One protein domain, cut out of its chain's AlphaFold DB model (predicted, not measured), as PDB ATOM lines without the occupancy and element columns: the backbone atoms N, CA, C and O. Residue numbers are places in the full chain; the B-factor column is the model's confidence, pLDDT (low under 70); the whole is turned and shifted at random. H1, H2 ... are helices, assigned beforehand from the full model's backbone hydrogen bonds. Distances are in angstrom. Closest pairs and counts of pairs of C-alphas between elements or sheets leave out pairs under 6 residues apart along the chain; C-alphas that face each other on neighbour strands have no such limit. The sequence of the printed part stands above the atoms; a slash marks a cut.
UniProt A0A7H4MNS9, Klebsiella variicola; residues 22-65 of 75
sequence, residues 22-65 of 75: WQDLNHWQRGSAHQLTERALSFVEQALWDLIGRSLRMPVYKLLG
ATOM      1  N   TRP A  22      29.239  11.234 -22.420       96.38
ATOM      2  CA  TRP A  22      29.513   9.805 -22.550       96.38
ATOM      3  C   TRP A  22      30.433   9.509 -23.733       96.38
ATOM      4  O   TRP A  22      31.445   8.831 -23.561       96.38
ATOM      5  N   GLN A  23      30.119  10.043 -24.917       96.62
ATOM      6  CA  GLN A  23      30.929   9.843 -26.120       96.62
ATOM      7  C   GLN A  23      32.352  10.379 -25.941       96.62
ATOM      8  O   GLN A  23      33.310   9.696 -26.311       96.62
ATOM      9  N   ASP A  24      32.501  11.543 -25.305       95.62
ATOM     10  CA  ASP A  24      33.806  12.104 -24.971       95.62
ATOM     11  C   ASP A  24      34.583  11.134 -24.067       95.62
ATOM     12  O   ASP A  24      35.677  10.705 -24.431       95.62
ATOM     13  N   LEU A  25      34.018  10.697 -22.933       95.31
ATOM     14  CA  LEU A  25      34.676   9.744 -22.022       95.31
ATOM     15  C   LEU A  25      35.008   8.404 -22.693       95.31
ATOM     16  O   LEU A  25      36.117   7.891 -22.526       95.31
ATOM     17  N   ASN A  26      34.084   7.857 -23.479       94.69
ATOM     18  CA  ASN A  26      34.272   6.615 -24.222       94.69
ATOM     19  C   ASN A  26      35.406   6.735 -25.256       94.69
ATOM     20  O   ASN A  26      36.179   5.798 -25.461       94.69
ATOM     21  N   HIS A  27      35.592   7.908 -25.866       93.81
ATOM     22  CA  HIS A  27      36.721   8.144 -26.763       93.81
ATOM     23  C   HIS A  27      38.074   8.050 -26.033       93.81
ATOM     24  O   HIS A  27      39.021   7.457 -26.557       93.81
ATOM     25  N   TRP A  28      38.158   8.555 -24.796       93.38
ATOM     26  CA  TRP A  28      39.366   8.462 -23.961       93.38
ATOM     27  C   TRP A  28      39.688   7.032 -23.503       93.38
ATOM     28  O   TRP A  28      40.836   6.746 -23.151       93.38
ATOM     29  N   GLN A  29      38.716   6.114 -23.524       92.75
ATOM     30  CA  GLN A  29      38.866   4.756 -22.997       92.75
ATOM     31  C   GLN A  29      39.971   3.960 -23.696       92.75
ATOM     32  O   GLN A  29      40.810   3.363 -23.015       92.75
ATOM     33  N   ARG A  30      40.039   4.007 -25.034       89.75
ATOM     34  CA  ARG A  30      41.063   3.295 -25.826       89.75
ATOM     35  C   ARG A  30      42.494   3.697 -25.449       89.75
ATOM     36  O   ARG A  30      43.370   2.843 -25.388       89.75
ATOM     37  N   GLY A  31      42.720   4.977 -25.153       91.81
ATOM     38  CA  GLY A  31      44.030   5.515 -24.769       91.81
ATOM     39  C   GLY A  31      44.336   5.438 -23.271       91.81
ATOM     40  O   GLY A  31      45.389   5.893 -22.835       91.81
ATOM     41  N   SER A  32      43.430   4.890 -22.458       92.38
ATOM     42  CA  SER A  32      43.527   4.967 -20.994       92.38
ATOM     43  C   SER A  32      44.423   3.904 -20.348       92.38
ATOM     44  O   SER A  32      44.533   3.879 -19.122       92.38
ATOM     45  N   ALA A  33      45.026   3.003 -21.135       92.50
ATOM     46  CA  ALA A  33      45.743   1.826 -20.634       92.50
ATOM     47  C   ALA A  33      44.904   1.013 -19.621       92.50
ATOM     48  O   ALA A  33      45.384   0.644 -18.553       92.50
ATOM     49  N   HIS A  34      43.626   0.777 -19.950       89.56
ATOM     50  CA  HIS A  34      42.629   0.079 -19.122       89.56
ATOM     51  C   HIS A  34      42.282   0.753 -17.779       89.56
ATOM     52  O   HIS A  34      41.561   0.173 -16.970       89.56
ATOM     53  N   GLN A  35      42.737   1.985 -17.529       92.38
ATOM     54  CA  GLN A  35      42.383   2.710 -16.304       92.38
ATOM     55  C   GLN A  35      40.948   3.234 -16.335       92.38
ATOM     56  O   GLN A  35      40.293   3.295 -15.295       92.38
ATOM     57  N   LEU A  36      40.464   3.651 -17.508       94.25
ATOM     58  CA  LEU A  36      39.099   4.116 -17.690       94.25
ATOM     59  C   LEU A  36      38.240   2.919 -18.106       94.25
ATOM     60  O   LEU A  36      38.232   2.524 -19.264       94.25
ATOM     61  N   THR A  37      37.594   2.287 -17.131       95.12
ATOM     62  CA  THR A  37      36.807   1.063 -17.341       95.12
ATOM     63  C   THR A  37      35.335   1.374 -17.611       95.12
ATOM     64  O   THR A  37      34.830   2.403 -17.166       95.12
ATOM     65  N   GLU A  38      34.608   0.429 -18.217       94.62
ATOM     66  CA  GLU A  38      33.139   0.490 -18.365       94.62
ATOM     67  C   GLU A  38      32.421   0.752 -17.033       94.62
ATOM     68  O   GLU A  38      31.442   1.493 -16.955       94.62
ATOM     69  N   ARG A  39      32.947   0.186 -15.939       95.38
ATOM     70  CA  ARG A  39      32.433   0.427 -14.587       95.38
ATOM     71  C   ARG A  39      32.605   1.889 -14.173       95.38
ATOM     72  O   ARG A  39      31.697   2.467 -13.586       95.38
ATOM     73  N   ALA A  40      33.760   2.483 -14.470       94.62
ATOM     74  CA  ALA A  40      34.037   3.884 -14.180       94.62
ATOM     75  C   ALA A  40      33.120   4.816 -14.987       94.62
ATOM     76  O   ALA A  40      32.564   5.761 -14.429       94.62
ATOM     77  N   LEU A  41      32.924   4.512 -16.272       95.44
ATOM     78  CA  LEU A  41      31.984   5.200 -17.156       95.44
ATOM     79  C   LEU A  41      30.547   5.122 -16.619       95.44
ATOM     80  O   LEU A  41      29.883   6.146 -16.470       95.44
ATOM     81  N   SER A  42      30.101   3.923 -16.234       96.00
ATOM     82  CA  SER A  42      28.757   3.688 -15.687       96.00
ATOM     83  C   SER A  42      28.477   4.518 -14.431       96.00
ATOM     84  O   SER A  42      27.378   5.045 -14.269       96.00
ATOM     85  N   PHE A  43      29.471   4.681 -13.551       95.62
ATOM     86  CA  PHE A  43      29.324   5.522 -12.361       95.62
ATOM     87  C   PHE A  43      29.098   6.998 -12.703       95.62
ATOM     88  O   PHE A  43      28.304   7.660 -12.035       95.62
ATOM     89  N   VAL A  44      29.768   7.519 -13.734       95.50
ATOM     90  CA  VAL A  44      29.565   8.906 -14.177       95.50
ATOM     91  C   VAL A  44      28.164   9.093 -14.746       95.50
ATOM     92  O   VAL A  44      27.487  10.044 -14.368       95.50
ATOM     93  N   GLU A  45      27.692   8.168 -15.578       96.31
ATOM     94  CA  GLU A  45      26.335   8.224 -16.137       96.31
ATOM     95  C   GLU A  45      25.257   8.220 -15.058       96.31
ATOM     96  O   GLU A  45      24.319   9.015 -15.108       96.31
ATOM     97  N   GLN A  46      25.394   7.345 -14.058       97.75
ATOM     98  CA  GLN A  46      24.472   7.292 -12.925       97.75
ATOM     99  C   GLN A  46      24.470   8.611 -12.145       97.75
ATOM    100  O   GLN A  46      23.402   9.109 -11.788       97.75
ATOM    101  N   ALA A  47      25.645   9.204 -11.918       97.25
ATOM    102  CA  ALA A  47      25.768  10.488 -11.236       97.25
ATOM    103  C   ALA A  47      25.165  11.647 -12.048       97.25
ATOM    104  O   ALA A  47      24.523  12.523 -11.472       97.25
ATOM    105  N   LEU A  48      25.320  11.648 -13.378       98.06
ATOM    106  CA  LEU A  48      24.684  12.633 -14.256       98.06
ATOM    107  C   LEU A  48      23.158  12.509 -14.207       98.06
ATOM    108  O   LEU A  48      22.471  13.517 -14.063       98.06
ATOM    109  N   TRP A  49      22.625  11.287 -14.251       98.31
ATOM    110  CA  TRP A  49      21.189  11.058 -14.098       98.31
ATOM    111  C   TRP A  49      20.652  11.508 -12.736       98.31
ATOM    112  O   TRP A  49      19.603  12.149 -12.691       98.31
ATOM    113  N   ASP A  50      21.359  11.222 -11.639       98.50
ATOM    114  CA  ASP A  50      20.984  11.697 -10.299       98.50
ATOM    115  C   ASP A  50      21.006  13.233 -10.223       98.50
ATOM    116  O   ASP A  50      20.053  13.838  -9.734       98.50
ATOM    117  N   LEU A  51      22.035  13.877 -10.785       98.25
ATOM    118  CA  LEU A  51      22.139  15.336 -10.844       98.25
ATOM    119  C   LEU A  51      20.970  15.968 -11.613       98.25
ATOM    120  O   LEU A  51      20.358  16.913 -11.116       98.25
ATOM    121  N   ILE A  52      20.643  15.441 -12.796       98.44
ATOM    122  CA  ILE A  52      19.516  15.915 -13.616       98.44
ATOM    123  C   ILE A  52      18.184  15.674 -12.890       98.44
ATOM    124  O   ILE A  52      17.327  16.554 -12.844       98.44
ATOM    125  N   GLY A  53      18.007  14.503 -12.274       98.44
ATOM    126  CA  GLY A  53      16.814  14.192 -11.486       98.44
ATOM    127  C   GLY A  53      16.619  15.167 -10.326       98.44
ATOM    128  O   GLY A  53      15.530  15.711 -10.137       98.44
ATOM    129  N   ARG A  54      17.689  15.463  -9.582       98.44
ATOM    130  CA  ARG A  54      17.662  16.433  -8.480       98.44
ATOM    131  C   ARG A  54      17.406  17.857  -8.959       98.44
ATOM    132  O   ARG A  54      16.621  18.555  -8.319       98.44
ATOM    133  N   SER A  55      18.026  18.288 -10.060       98.19
ATOM    134  CA  SER A  55      17.851  19.648 -10.591       98.19
ATOM    135  C   SER A  55      16.419  19.897 -11.064       98.19
ATOM    136  O   SER A  55      15.860  20.959 -10.799       98.19
ATOM    137  N   LEU A  56      15.793  18.887 -11.673       98.19
ATOM    138  CA  LEU A  56      14.398  18.927 -12.114       98.19
ATOM    139  C   LEU A  56      13.391  18.547 -11.023       98.19
ATOM    140  O   LEU A  56      12.187  18.632 -11.250       98.19
ATOM    141  N   ARG A  57      13.858  18.114  -9.842       98.19
ATOM    142  CA  ARG A  57      13.026  17.527  -8.774       98.19
ATOM    143  C   ARG A  57      12.134  16.387  -9.283       98.19
ATOM    144  O   ARG A  57      11.001  16.223  -8.836       98.19
ATOM    145  N   MET A  58      12.653  15.592 -10.215       98.06
ATOM    146  CA  MET A  58      11.955  14.469 -10.828       98.06
ATOM    147  C   MET A  58      12.702  13.162 -10.565       98.06
ATOM    148  O   MET A  58      13.925  13.108 -10.712       98.06
ATOM    149  N   PRO A  59      11.997  12.069 -10.231       97.88
ATOM    150  CA  PRO A  59      12.640  10.769 -10.160       97.88
ATOM    151  C   PRO A  59      13.103  10.335 -11.562       97.88
ATOM    152  O   PRO A  59      12.369  10.473 -12.542       97.88
ATOM    153  N   VAL A  60      14.311   9.768 -11.653       98.12
ATOM    154  CA  VAL A  60      14.985   9.450 -12.930       98.12
ATOM    155  C   VAL A  60      14.129   8.586 -13.862       98.12
ATOM    156  O   VAL A  60      14.085   8.838 -15.061       98.12
ATOM    157  N   TYR A  61      13.376   7.614 -13.340       97.75
ATOM    158  CA  TYR A  61      12.527   6.762 -14.185       97.75
ATOM    159  C   TYR A  61      11.428   7.539 -14.932       97.75
ATOM    160  O   TYR A  61      11.024   7.117 -16.014       97.75
ATOM    161  N   LYS A  62      10.954   8.677 -14.397       98.06
ATOM    162  CA  LYS A  62      10.010   9.556 -15.106       98.06
ATOM    163  C   LYS A  62      10.707  10.322 -16.230       98.06
ATOM    164  O   LYS A  62      10.106  10.497 -17.282       98.06
ATOM    165  N   LEU A  63      11.974  10.708 -16.048       97.19
ATOM    166  CA  LEU A  63      12.788  11.318 -17.110       97.19
ATOM    167  C   LEU A  63      13.057  10.342 -18.266       97.19
ATOM    168  O   LEU A  63      13.139  10.757 -19.415       97.19
ATOM    169  N   LEU A  64      13.142   9.044 -17.967       97.19
ATOM    170  CA  LEU A  64      13.317   7.970 -18.950       97.19
ATOM    171  C   LEU A  64      12.022   7.576 -19.686       97.19
ATOM    172  O   LEU A  64      12.021   6.603 -20.436       97.19
ATOM    173  N   GLY A  65      10.916   8.291 -19.467       97.06
ATOM    174  CA  GLY A  65       9.639   8.022 -20.133       97.06
ATOM    175  C   GLY A  65       8.688   7.093 -19.376       97.06
ATOM    176  O   GLY A  65       7.681   6.711 -19.949       97.06
TER     177      GLY A  65
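What this domain is: This is residues 22 to 65 of the 75 residues of a protein of Klebsiella variicola (UniProt A0A7H4MNS9). One long helix, H2, makes the length of a rod; a shorter helix, H1, folds back beside its first part as an uneven helical hairpin, and the small helix H3 is tucked against its later part. The turn of the hairpin sticks out at one end with residues 30 to 35, while H1 and H3 stay apart. The printed part has 44 residues with three named helices, in the order H1, H2, H3, and no named strand; the class is all helix. The whole is loose, with a radius of gyration of the C-alphas of 13.0 A and spans of 38 by 15 by 14 A.

How they stand to each other: H1, residues 22 to 29, and H2, residues 38 to 56, touch, and H2 touches H1 with residues 41 to 45 alone. Their closest C-alphas, those of Leu 25 and Leu 41, are 7.2 A apart. The two form a helical hairpin, running opposite ways at a shallow tilt of 23 degrees. H2 touches H3, residues 60 to 63, with residues 49 to 53 alone; the closest C-alphas, of Gly 53 and Val 60, are 5.3 A apart. H1 and H3 are apart. In H1 and H2 every pair of O i and N i+4 is within hydrogen-bond range; H3 is too short for such a pair.

Where its parts are: H1 begins at C-alpha 22, (29.513, 9.805, -22.550), and measures 10.6 A from first to last C-alpha. H2 begins at C-alpha 38, (33.139, 0.490, -18.365), and is 27.0 A long. H3 measures 5.1 A and ends at C-alpha 63, (12.788, 11.318, -17.110).

The domain as a whole: The C-alphas farthest apart, of Ala 33 and Arg 57, are 38.2 A apart. The link from H1 to H2 is short and that from H2 to H3 is tight. The printed part has no cut. Its mean pLDDT is 95.9, and no printed residue is under 70.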